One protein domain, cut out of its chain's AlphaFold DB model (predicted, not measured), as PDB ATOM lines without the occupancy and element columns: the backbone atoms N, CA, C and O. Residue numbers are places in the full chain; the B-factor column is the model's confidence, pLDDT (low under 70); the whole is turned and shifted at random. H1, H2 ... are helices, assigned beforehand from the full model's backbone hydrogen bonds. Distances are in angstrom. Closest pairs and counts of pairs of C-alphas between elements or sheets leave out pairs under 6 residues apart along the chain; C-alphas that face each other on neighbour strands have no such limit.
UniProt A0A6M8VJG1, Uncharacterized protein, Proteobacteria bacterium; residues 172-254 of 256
ATOM      1  N   VAL A 172      31.019  33.190 -53.463       97.06
ATOM      2  CA  VAL A 172      31.503  34.532 -53.104       97.06
ATOM      3  C   VAL A 172      31.419  34.702 -51.593       97.06
ATOM      4  O   VAL A 172      30.353  34.498 -51.011       97.06
ATOM      5  N   PHE A 173      32.520  35.118 -50.970       98.12
ATOM      6  CA  PHE A 173      32.612  35.336 -49.533       98.12
ATOM      7  C   PHE A 173      33.433  36.597 -49.213       98.12
ATOM      8  O   PHE A 173      34.648  36.561 -49.038       98.12
ATOM      9  N   GLU A 174      32.744  37.735 -49.125       97.19
ATOM     10  CA  GLU A 174      33.340  39.062 -48.893       97.19
ATOM     11  C   GLU A 174      32.745  39.721 -47.632       97.19
ATOM     12  O   GLU A 174      31.956  40.657 -47.752       97.19
ATOM     13  N   PRO A 175      33.043  39.230 -46.412       95.88
ATOM     14  CA  PRO A 175      32.380  39.700 -45.190       95.88
ATOM     15  C   PRO A 175      32.736  41.137 -44.776       95.88
ATOM     16  O   PRO A 175      32.012  41.742 -43.989       95.88
ATOM     17  N   GLY A 176      33.820  41.709 -45.307       91.38
ATOM     18  CA  GLY A 176      34.193  43.109 -45.087       91.38
ATOM     19  C   GLY A 176      33.437  44.100 -45.978       91.38
ATOM     20  O   GLY A 176      33.605  45.308 -45.827       91.38
ATOM     21  N   LYS A 177      32.611  43.616 -46.915       89.62
ATOM     22  CA  LYS A 177      31.871  44.442 -47.870       89.62
ATOM     23  C   LYS A 177      30.369  44.264 -47.680       89.62
ATOM     24  O   LYS A 177      29.867  43.143 -47.706       89.62
ATOM     25  N   ASP A 178      29.636  45.370 -47.569       91.12
ATOM     26  CA  ASP A 178      28.176  45.312 -47.622       91.12
ATOM     27  C   ASP A 178      27.725  44.978 -49.049       91.12
ATOM     28  O   ASP A 178      27.864  45.770 -49.985       91.12
ATOM     29  N   MET A 179      27.224  43.757 -49.211       89.75
ATOM     30  CA  MET A 179      26.710  43.229 -50.471       89.75
ATOM     31  C   MET A 179      25.175  43.142 -50.478       89.75
ATOM     32  O   MET A 179      24.599  42.567 -51.404       89.75
ATOM     33  N   GLY A 180      24.498  43.667 -49.448       94.19
ATOM     34  CA  GLY A 180      23.044  43.566 -49.286       94.19
ATOM     35  C   GLY A 180      22.552  42.164 -48.899       94.19
ATOM     36  O   GLY A 180      21.372  41.850 -49.057       94.19
ATOM     37  N   PHE A 181      23.442  41.288 -48.427       94.50
ATOM     38  CA  PHE A 181      23.108  39.957 -47.915       94.50
ATOM     39  C   PHE A 181      24.126  39.481 -46.873       94.50
ATOM     40  O   PHE A 181      25.280  39.896 -46.889       94.50
ATOM     41  N   ASP A 182      23.708  38.550 -46.010       96.88
ATOM     42  CA  ASP A 182      24.607  37.854 -45.080       96.88
ATOM     43  C   ASP A 182      25.629  37.005 -45.873       96.88
ATOM     44  O   ASP A 182      25.220  36.090 -46.610       96.88
ATOM     45  N   PRO A 183      26.941  37.288 -45.747       97.25
ATOM     46  CA  PRO A 183      27.990  36.635 -46.526       97.25
ATOM     47  C   PRO A 183      28.116  35.143 -46.197       97.25
ATOM     48  O   PRO A 183      28.280  34.329 -47.107       97.25
ATOM     49  N   VAL A 184      27.962  34.752 -44.926       98.44
ATOM     50  CA  VAL A 184      28.047  33.352 -44.477       98.44
ATOM     51  C   VAL A 184      26.864  32.559 -45.023       98.44
ATOM     52  O   VAL A 184      27.031  31.476 -45.590       98.44
ATOM     53  N   LYS A 185      25.648  33.102 -44.899       98.38
ATOM     54  CA  LYS A 185      24.428  32.468 -45.416       98.38
ATOM     55  C   LYS A 185      24.496  32.304 -46.933       98.38
ATOM     56  O   LYS A 185      24.151  31.232 -47.435       98.38
ATOM     57  N   ARG A 186      24.934  33.338 -47.661       98.25
ATOM     58  CA  ARG A 186      25.080  33.283 -49.122       98.25
ATOM     59  C   ARG A 186      26.112  32.240 -49.538       98.25
ATOM     60  O   ARG A 186      25.800  31.424 -50.406       98.25
ATOM     61  N   ALA A 187      27.287  32.235 -48.909       98.56
ATOM     62  CA  ALA A 187      28.340  31.278 -49.223       98.56
ATOM     63  C   ALA A 187      27.857  29.833 -49.012       98.56
ATOM     64  O   ALA A 187      27.961  29.018 -49.923       98.56
ATOM     65  N   LEU A 188      27.195  29.530 -47.888       98.69
ATOM     66  CA  LEU A 188      26.627  28.197 -47.627       98.69
ATOM     67  C   LEU A 188      25.581  27.763 -48.661       98.69
ATOM     68  O   LEU A 188      25.516  26.587 -49.023       98.69
ATOM     69  N   GLN A 189      24.748  28.690 -49.140       98.69
ATOM     70  CA  GLN A 189      23.786  28.402 -50.207       98.69
ATOM     71  C   GLN A 189      24.487  28.067 -51.527       98.69
ATOM     72  O   GLN A 189      24.043  27.163 -52.234       98.69
ATOM     73  N   GLN A 190      25.573  28.771 -51.849       98.62
ATOM     74  CA  GLN A 190      26.357  28.532 -53.059       98.62
ATOM     75  C   GLN A 190      27.165  27.229 -52.970       98.62
ATOM     76  O   GLN A 190      27.142  26.465 -53.930       98.62
ATOM     77  N   VAL A 191      27.765  26.909 -51.817       98.75
ATOM     78  CA  VAL A 191      28.400  25.600 -51.557       98.75
ATOM     79  C   VAL A 191      27.378  24.474 -51.744       98.75
ATOM     80  O   VAL A 191      27.605  23.539 -52.508       98.75
ATOM     81  N   ALA A 192      26.191  24.604 -51.139       98.62
ATOM     82  CA  ALA A 192      25.123  23.617 -51.293       98.62
ATOM     83  C   ALA A 192      24.618  23.490 -52.738       98.62
ATOM     84  O   ALA A 192      24.133  22.427 -53.128       98.62
ATOM     85  N   ALA A 193      24.674  24.564 -53.528       98.44
ATOM     86  CA  ALA A 193      24.366  24.506 -54.949       98.44
ATOM     87  C   ALA A 193      25.473  23.765 -55.713       98.44
ATOM     88  O   ALA A 193      25.150  22.840 -56.448       98.44
ATOM     89  N   ALA A 194      26.747  24.109 -55.504       97.69
ATOM     90  CA  ALA A 194      27.883  23.457 -56.159       97.69
ATOM     91  C   ALA A 194      27.853  21.932 -55.964       97.69
ATOM     92  O   ALA A 194      27.838  21.190 -56.948       97.69
ATOM     93  N   PHE A 195      27.698  21.468 -54.722       97.06
ATOM     94  CA  PHE A 195      27.640  20.035 -54.419       97.06
ATOM     95  C   PHE A 195      26.410  19.334 -54.996       97.06
ATOM     96  O   PHE A 195      26.522  18.209 -55.473       97.06
ATOM     97  N   ARG A 196      25.247  20.001 -55.052       97.69
ATOM     98  CA  ARG A 196      24.050  19.450 -55.718       97.69
ATOM     99  C   ARG A 196      24.274  19.183 -57.205       97.69
ATOM    100  O   ARG A 196      23.644  18.295 -57.762       97.69
ATOM    101  N   TRP A 197      25.145  19.962 -57.841       95.69
ATOM    102  CA  TRP A 197      25.519  19.807 -59.246       95.69
ATOM    103  C   TRP A 197      26.787  18.963 -59.439       95.69
ATOM    104  O   TRP A 197      27.331  18.953 -60.543       95.69
ATOM    105  N   HIS A 198      27.269  18.284 -58.391       93.19
ATOM    106  CA  HIS A 198      28.520  17.519 -58.403       93.19
ATOM    107  C   HIS A 198      29.713  18.354 -58.902       93.19
ATOM    108  O   HIS A 198      30.520  17.908 -59.715       93.19
ATOM    109  N   LYS A 199      29.789  19.613 -58.456       94.38
ATOM    110  CA  LYS A 199      30.895  20.535 -58.742       94.38
ATOM    111  C   LYS A 199      31.640  20.887 -57.454       94.38
ATOM    112  O   LYS A 199      30.995  20.998 -56.409       94.38
ATOM    113  N   PRO A 200      32.959  21.142 -57.524       96.19
ATOM    114  CA  PRO A 200      33.692  21.685 -56.388       96.19
ATOM    115  C   PRO A 200      33.140  23.064 -56.005       96.19
ATOM    116  O   PRO A 200      32.689  23.839 -56.859       96.19
ATOM    117  N   ALA A 201      33.181  23.376 -54.713       97.94
ATOM    118  CA  ALA A 201      32.850  24.694 -54.192       97.94
ATOM    119  C   ALA A 201      34.136  25.522 -54.064       97.94
ATOM    120  O   ALA A 201      34.948  25.284 -53.178       97.94
ATOM    121  N   ILE A 202      34.322  26.494 -54.956       97.81
ATOM    122  CA  ILE A 202      35.523  27.330 -55.023       97.81
ATOM    123  C   ILE A 202      35.183  28.703 -54.441       97.81
ATOM    124  O   ILE A 202      34.504  29.514 -55.084       97.81
ATOM    125  N   ILE A 203      35.626  28.930 -53.202       98.06
ATOM    126  CA  ILE A 203      35.311  30.117 -52.400       98.06
ATOM    127  C   ILE A 203      36.282  31.254 -52.719       98.06
ATOM    128  O   ILE A 203      37.483  31.151 -52.508       98.06
ATOM    129  N   SER A 204      35.736  32.363 -53.208       96.50
ATOM    130  CA  SER A 204      36.447  33.619 -53.424       96.50
ATOM    131  C   SER A 204      36.337  34.513 -52.196       96.50
ATOM    132  O   SER A 204      35.227  34.810 -51.756       96.50
ATOM    133  N   SER A 205      37.475  35.005 -51.716       97.31
ATOM    134  CA  SER A 205      37.572  36.055 -50.705       97.31
ATOM    135  C   SER A 205      38.850  36.869 -50.930       97.31
ATOM    136  O   SER A 205      39.758  36.409 -51.623       97.31
ATOM    137  N   HIS A 206      38.944  38.064 -50.347       95.75
ATOM    138  CA  HIS A 206      40.132  38.918 -50.433       95.75
ATOM    139  C   HIS A 206      40.726  39.218 -49.055       95.75
ATOM    140  O   HIS A 206      40.008  39.343 -48.063       95.75
ATOM    141  N   ARG A 207      42.052  39.435 -49.013       93.88
ATOM    142  CA  ARG A 207      42.802  39.796 -47.794       93.88
ATOM    143  C   ARG A 207      42.167  40.962 -47.026       93.88
ATOM    144  O   ARG A 207      42.185  40.954 -45.799       93.88
ATOM    145  N   VAL A 208      41.592  41.945 -47.727       93.69
ATOM    146  CA  VAL A 208      40.961  43.126 -47.111       93.69
ATOM    147  C   VAL A 208      39.874  42.760 -46.095       93.69
ATOM    148  O   VAL A 208      39.717  43.475 -45.114       93.69
ATOM    149  N   ASN A 209      39.200  41.615 -46.246       97.19
ATOM    150  CA  ASN A 209      38.197  41.140 -45.288       97.19
ATOM    151  C   ASN A 209      38.786  40.765 -43.921       97.19
ATOM    152  O   ASN A 209      38.059  40.702 -42.939       97.19
ATOM    153  N   PHE A 210      40.092  40.501 -43.852       96.06
ATOM    154  CA  PHE A 210      40.775  39.984 -42.661       96.06
ATOM    155  C   PHE A 210      41.848  40.949 -42.137       96.06
ATOM    156  O   PHE A 210      42.509  40.679 -41.135       96.06
ATOM    157  N   CYS A 211      42.027  42.093 -42.799       92.94
ATOM    158  CA  CYS A 211      42.938  43.145 -42.366       92.94
ATOM    159  C   CYS A 211      42.346  43.959 -41.213       92.94
ATOM    160  O   CYS A 211      41.156  44.267 -41.208       92.94
ATOM    161  N   GLY A 212      43.197  44.349 -40.263       91.88
ATOM    162  CA  GLY A 212      42.792  45.112 -39.075       91.88
ATOM    163  C   GLY A 212      43.676  46.311 -38.759       91.88
ATOM    164  O   GLY A 212      43.591  46.836 -37.660       91.88
ATOM    165  N   HIS A 213      44.561  46.700 -39.681       88.31
ATOM    166  CA  HIS A 213      45.512  47.784 -39.439       88.31
ATOM    167  C   HIS A 213      44.821  49.156 -39.352       88.31
ATOM    168  O   HIS A 213      45.137  49.938 -38.468       88.31
ATOM    169  N   LEU A 214      43.851  49.417 -40.239       88.00
ATOM    170  CA  LEU A 214      43.049  50.650 -40.226       88.00
ATOM    171  C   LEU A 214      41.830  50.552 -39.298       88.00
ATOM    172  O   LEU A 214      41.528  51.490 -38.573       88.00
ATOM    173  N   ASP A 215      41.131  49.415 -39.328       92.56
ATOM    174  CA  ASP A 215      39.975  49.127 -38.474       92.56
ATOM    175  C   ASP A 215      40.074  47.687 -37.962       92.56
ATOM    176  O   ASP A 215      39.830  46.727 -38.696       92.56
ATOM    177  N   GLU A 216      40.421  47.516 -36.688       94.50
ATOM    178  CA  GLU A 216      40.495  46.197 -36.059       94.50
ATOM    179  C   GLU A 216      39.144  45.461 -36.069       94.50
ATOM    180  O   GLU A 216      39.106  44.227 -36.168       94.50
ATOM    181  N   ALA A 217      38.024  46.192 -36.027       96.06
ATOM    182  CA  ALA A 217      36.702  45.586 -36.064       96.06
ATOM    183  C   ALA A 217      36.446  44.875 -37.402       96.06
ATOM    184  O   ALA A 217      35.743  43.861 -37.418       96.06
ATOM    185  N   ASN A 218      37.051  45.335 -38.503       95.81
ATOM    186  CA  ASN A 218      37.010  44.643 -39.790       95.81
ATOM    187  C   ASN A 218      37.657  43.252 -39.708       95.81
ATOM    188  O   ASN A 218      36.998  42.262 -40.021       95.81
ATOM    189  N   ARG A 219      38.888  43.155 -39.182       95.75
ATOM    190  CA  ARG A 219      39.564  41.865 -38.946       95.75
ATOM    191  C   ARG A 219      38.731  40.949 -38.059       95.75
ATOM    192  O   ARG A 219      38.553  39.779 -38.392       95.75
ATOM    193  N   LYS A 220      38.225  41.471 -36.937       97.12
ATOM    194  CA  LYS A 220      37.433  40.684 -35.985       97.12
ATOM    195  C   LYS A 220      36.195  40.085 -36.655       97.12
ATOM    196  O   LYS A 220      36.008  38.873 -36.588       97.12
ATOM    197  N   ARG A 221      35.394  40.906 -37.344       96.62
ATOM    198  CA  ARG A 221      34.195  40.442 -38.064       96.62
ATOM    199  C   ARG A 221      34.543  39.421 -39.146       96.62
ATOM    200  O   ARG A 221      33.935  38.355 -39.184       96.62
ATOM    201  N   GLY A 222      35.543  39.711 -39.979       97.50
ATOM    202  CA  GLY A 222      35.944  38.821 -41.066       97.50
ATOM    203  C   GLY A 222      36.394  37.443 -40.584       97.50
ATOM    204  O   GLY A 222      35.961  36.431 -41.134       97.50
ATOM    205  N   LEU A 223      37.209  37.383 -39.524       97.94
ATOM    206  CA  LEU A 223      37.660  36.117 -38.936       97.94
ATOM    207  C   LEU A 223      36.527  35.365 -38.223       97.94
ATOM    208  O   LEU A 223      36.450  34.140 -38.317       97.94
ATOM    209  N   GLU A 224      35.624  36.072 -37.536       98.19
ATOM    210  CA  GLU A 224      34.431  35.459 -36.941       98.19
ATOM    211  C   GLU A 224      33.520  34.837 -38.003       98.19
ATOM    212  O   GLU A 224      33.027  33.726 -37.807       98.19
ATOM    213  N   ASP A 225      33.310  35.515 -39.128       98.44
ATOM    214  CA  ASP A 225      32.470  35.010 -40.211       98.44
ATOM    215  C   ASP A 225      33.138  33.872 -40.987       98.44
ATOM    216  O   ASP A 225      32.457  32.907 -41.337       98.44
ATOM    217  N   LEU A 226      34.460  33.924 -41.191       98.44
ATOM    218  CA  LEU A 226      35.214  32.807 -41.764       98.44
ATOM    219  C   LEU A 226      35.085  31.562 -40.882       98.44
ATOM    220  O   LEU A 226      34.754  30.488 -41.380       98.44
ATOM    221  N   ARG A 227      35.256  31.713 -39.564       98.62
ATOM    222  CA  ARG A 227      35.066  30.621 -38.601       98.62
ATOM    223  C   ARG A 227      33.652  30.043 -38.674       98.62
ATOM    224  O   ARG A 227      33.506  28.837 -38.842       98.62
ATOM    225  N   LYS A 228      32.616  30.890 -38.630       98.75
ATOM    226  CA  LYS A 228      31.212  30.448 -38.757       98.75
ATOM    227  C   LYS A 228      30.960  29.706 -40.071       98.75
ATOM    228  O   LYS A 228      30.165  28.768 -40.090       98.75
ATOM    229  N   LEU A 229      31.566  30.151 -41.174       98.75
ATOM    230  CA  LEU A 229      31.433  29.497 -42.473       98.75
ATOM    231  C   LEU A 229      32.050  28.097 -42.440       98.75
ATOM    232  O   LEU A 229      31.357  27.140 -42.777       98.75
ATOM    233  N   LEU A 230      33.300  27.975 -41.988       98.44
ATOM    234  CA  LEU A 230      34.010  26.696 -41.912       98.44
ATOM    235  C   LEU A 230      33.305  25.707 -40.973       98.44
ATOM    236  O   LEU A 230      33.036  24.585 -41.388       98.44
ATOM    237  N   GLU A 231      32.905  26.138 -39.770       98.62
ATOM    238  CA  GLU A 231      32.152  25.314 -38.806       98.62
ATOM    239  C   GLU A 231      30.835  24.788 -39.402       98.62
ATOM    240  O   GLU A 231      30.478  23.624 -39.236       98.62
ATOM    241  N   LYS A 232      30.093  25.635 -40.127       98.69
ATOM    242  CA  LYS A 232      28.826  25.228 -40.755       98.69
ATOM    243  C   LYS A 232      29.031  24.327 -41.969       98.69
ATOM    244  O   LYS A 232      28.161  23.501 -42.242       98.69
ATOM    245  N   ILE A 233      30.125  24.503 -42.709       98.56
ATOM    246  CA  ILE A 233      30.485  23.631 -43.828       98.56
ATOM    247  C   ILE A 233      30.799  22.231 -43.296       98.56
ATOM    248  O   ILE A 233      30.149  21.278 -43.720       98.56
ATOM    249  N   THR A 234      31.709  22.107 -42.328       98.44
ATOM    250  CA  THR A 234      32.131  20.803 -41.793       98.44
ATOM    251  C   THR A 234      31.019  20.095 -41.021       98.44
ATOM    252  O   THR A 234      30.884  18.881 -41.116       98.44
ATOM    253  N   ALA A 235      30.146  20.833 -40.327       98.56
ATOM    254  CA  ALA A 235      28.979  20.239 -39.672       98.56
ATOM    255  C   ALA A 235      27.939  19.691 -40.666       98.56
ATOM    256  O   ALA A 235      27.214  18.748 -40.352       98.56
ATOM    257  N   ARG A 236      27.816  20.303 -41.852       98.31
ATOM    258  CA  ARG A 236      26.820  19.915 -42.861       98.31
ATOM    259  C   ARG A 236      27.330  18.848 -43.829       98.31
ATOM    260  O   ARG A 236      26.528  18.043 -44.298       98.31
ATOM    261  N   TRP A 237      28.620  18.869 -44.141       98.25
ATOM    262  CA  TRP A 237      29.299  17.922 -45.019       98.25
ATOM    263  C   TRP A 237      30.505  17.350 -44.263       98.25
ATOM    264  O   TRP A 237      31.596  17.897 -44.384       98.25
ATOM    265  N   PRO A 238      30.306  16.302 -43.443       97.19
ATOM    266  CA  PRO A 238      31.366  15.759 -42.591       97.19
ATOM    267  C   PRO A 238      32.511  15.122 -43.389       97.19
ATOM    268  O   PRO A 238      33.644  15.143 -42.926       97.19
ATOM    269  N   ASP A 239      32.228  14.638 -44.601       96.19
ATOM    270  CA  ASP A 239      33.210  14.030 -45.508       96.19
ATOM    271  C   ASP A 239      33.855  15.057 -46.463       96.19
ATOM    272  O   ASP A 239      34.364  14.696 -47.520       96.19
ATOM    273  N   ILE A 240      33.753  16.361 -46.168       97.06
ATOM    274  CA  ILE A 240      34.327  17.397 -47.032       97.06
ATOM    275  C   ILE A 240      35.854  17.412 -46.946       97.06
ATOM    276  O   ILE A 240      36.433  17.382 -45.861       97.06
ATOM    277  N   GLU A 241      36.496  17.578 -48.097       95.81
ATOM    278  CA  GLU A 241      37.930  17.816 -48.205       95.81
ATOM    279  C   GLU A 241      38.195  19.274 -48.598       95.81
ATOM    280  O   GLU A 241      37.535  19.837 -49.479       95.81
ATOM    281  N   PHE A 242      39.162  19.896 -47.924       96.81
ATOM    282  CA  PHE A 242      39.702  21.197 -48.305       96.81
ATOM    283  C   PHE A 242      41.019  20.952 -49.031       96.81
ATOM    284  O   PHE A 242      41.945  20.410 -48.439       96.81
ATOM    285  N   VAL A 243      41.079  21.362 -50.293       96.12
ATOM    286  CA  VAL A 243      42.248  21.188 -51.162       96.12
ATOM    287  C   VAL A 243      42.695  22.536 -51.704       96.12
ATOM    288  O   VAL A 243      41.892  23.476 -51.814       96.12
ATOM    289  N   SER A 244      43.970  22.643 -52.054       96.88
ATOM    290  CA  SER A 244      44.474  23.814 -52.757       96.88
ATOM    291  C   SER A 244      43.969  23.847 -54.207       96.88
ATOM    292  O   SER A 244      43.444  22.871 -54.745       96.88
ATOM    293  N   VAL A 245      44.079  25.001 -54.875       96.31
ATOM    294  CA  VAL A 245      43.598  25.121 -56.264       96.31
ATOM    295  C   VAL A 245      44.464  24.328 -57.246       96.31
ATOM    296  O   VAL A 245      43.949  23.851 -58.254       96.31
ATOM    297  N   ASP A 246      45.754  24.166 -56.965       96.25
ATOM    298  CA  ASP A 246      46.653  23.332 -57.753       96.25
ATOM    299  C   ASP A 246      46.323  21.841 -57.621       96.25
ATOM    300  O   ASP A 246      46.258  21.173 -58.649       96.25
ATOM    301  N   GLU A 247      45.992  21.349 -56.423       96.19
ATOM    302  CA  GLU A 247      45.459  19.990 -56.226       96.19
ATOM    303  C   GLU A 247      44.097  19.821 -56.915       96.19
ATOM    304  O   GLU A 247      43.865  18.861 -57.648       96.19
ATOM    305  N   LEU A 248      43.194  20.800 -56.764       95.38
ATOM    306  CA  LEU A 248      41.879  20.770 -57.406       95.38
ATOM    307  C   LEU A 248      41.985  20.605 -58.929       95.38
ATOM    308  O   LEU A 248      41.173  19.909 -59.539       95.38
ATOM    309  N   VAL A 249      42.959  21.262 -59.559       94.56
ATOM    310  CA  VAL A 249      43.167  21.189 -61.009       94.56
ATOM    311  C   VAL A 249      43.555  19.780 -61.455       94.56
ATOM    312  O   VAL A 249      43.091  19.353 -62.510       94.56
ATOM    313  N   GLU A 250      44.307  19.030 -60.649       91.81
ATOM    314  CA  GLU A 250      44.666  17.634 -60.942       91.81
ATOM    315  C   GLU A 250      43.429  16.723 -60.997       91.81
ATOM    316  O   GLU A 250      43.388  15.781 -61.788       91.81
ATOM    317  N   HIS A 251      42.381  17.042 -60.231       88.38
ATOM    318  CA  HIS A 251      41.085  16.358 -60.306       88.38
ATOM    319  C   HIS A 251      40.218  16.829 -61.482       88.38
ATOM    320  O   HIS A 251      39.402  16.065 -61.993       88.38
ATOM    321  N   LEU A 252      40.361  18.087 -61.912       85.44
ATOM    322  CA  LEU A 252      39.590  18.653 -63.026       85.44
ATOM    323  C   LEU A 252      40.125  18.256 -64.409       85.44
ATOM    324  O   LEU A 252      39.362  18.314 -65.374       85.44
ATOM    325  N   ASP A 253      41.409  17.910 -64.522       70.38
ATOM    326  CA  ASP A 253      42.054  17.514 -65.787       70.38
ATOM    327  C   ASP A 253      41.882  16.016 -66.107       70.38
ATOM    328  O   ASP A 253      42.293  15.551 -67.169       70.38
ATOM    329  N   GLN A 254      41.238  15.245 -65.223       60.88
ATOM    330  CA  GLN A 254      40.930  13.840 -65.487       60.88
ATOM    331  C   GLN A 254      39.734  13.723 -66.452       60.88
ATOM    332  O   GLN A 254      38.701  14.365 -66.228       60.88
TER     333      GLN A 254
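This is residues 172 to 254 of the 256 residues of an uncharacterized protein of Proteobacteria bacterium (UniProt A0A6M8VJG1). Two longer helices, H1 and H3, lie side by side and run the same way at a shallow tilt, with the stretch from residue 197 to 206 folding back from the end of H1 toward the little helix H2, which packs on the first half of H3. The last helix, H4, sits away from the other three on the link that follows H3, and the length of the whole runs from the turn between H2 and H3 to the end of the printed part just after H4. The printed part has 83 residues with four named helices in the order H1, H2, H3, H4 and no named strand; its class is all helix. It is only just compact, close to loose, with a radius of gyration of the C-alphas of 14.0 A, and it is elongated, spanning 45 by 24 by 22 A.

The first helix, H1, residues 183 to 196, touches H3, residues 216 to 236, with its residues 183 to 188 alone, and H3 meets that touch with residues 225 to 233 alone. The closest C-alphas of the two are those of Val 184 and Leu 229, 5.5 A apart. Their lines stand at a shallow tilt of 29 degrees, and they run the same way. H2, residues 207 to 210, is apart from H1. It touches H3 at residues 218 to 223 of H3 alone, where the closest C-alphas are those of Phe 210 and Arg 219, 4.3 A apart. H4, residues 245 to 252, touches no helix: it is apart from H1, from H2 and from H3. In H1 and H3 every O i to N i+4 pair is within hydrogen-bond range. In H4 the figure is 3 of 4, and H2, too short for such a pair, has its one O i to N i+3 pair within range.

H1 begins at C-alpha 183, at (27.990, 36.635, -46.526), and measures 19.9 A from first to last C-alpha. H2 has four residues, Arg 207 to Phe 210. H3, the longest helix with 21 residues, begins at C-alpha 216, at (40.495, 46.197, -36.059), and measures 30.4 A. H4 has eight residues and ends at C-alpha 252, at (39.590, 18.653, -63.026).

The two C-alphas farthest apart are those of Leu 214 and Gln 254, 44.7 A. The printed part runs from residue 172 to residue 254 and has no cut. The link from H2 to H3 is tight, with 5 residues; those from H1 to H2 and from H3 to H4 are short, with 10 and 8 residues. The mean pLDDT of the printed part is 95.3, and one residue, Gln 254, is under 70.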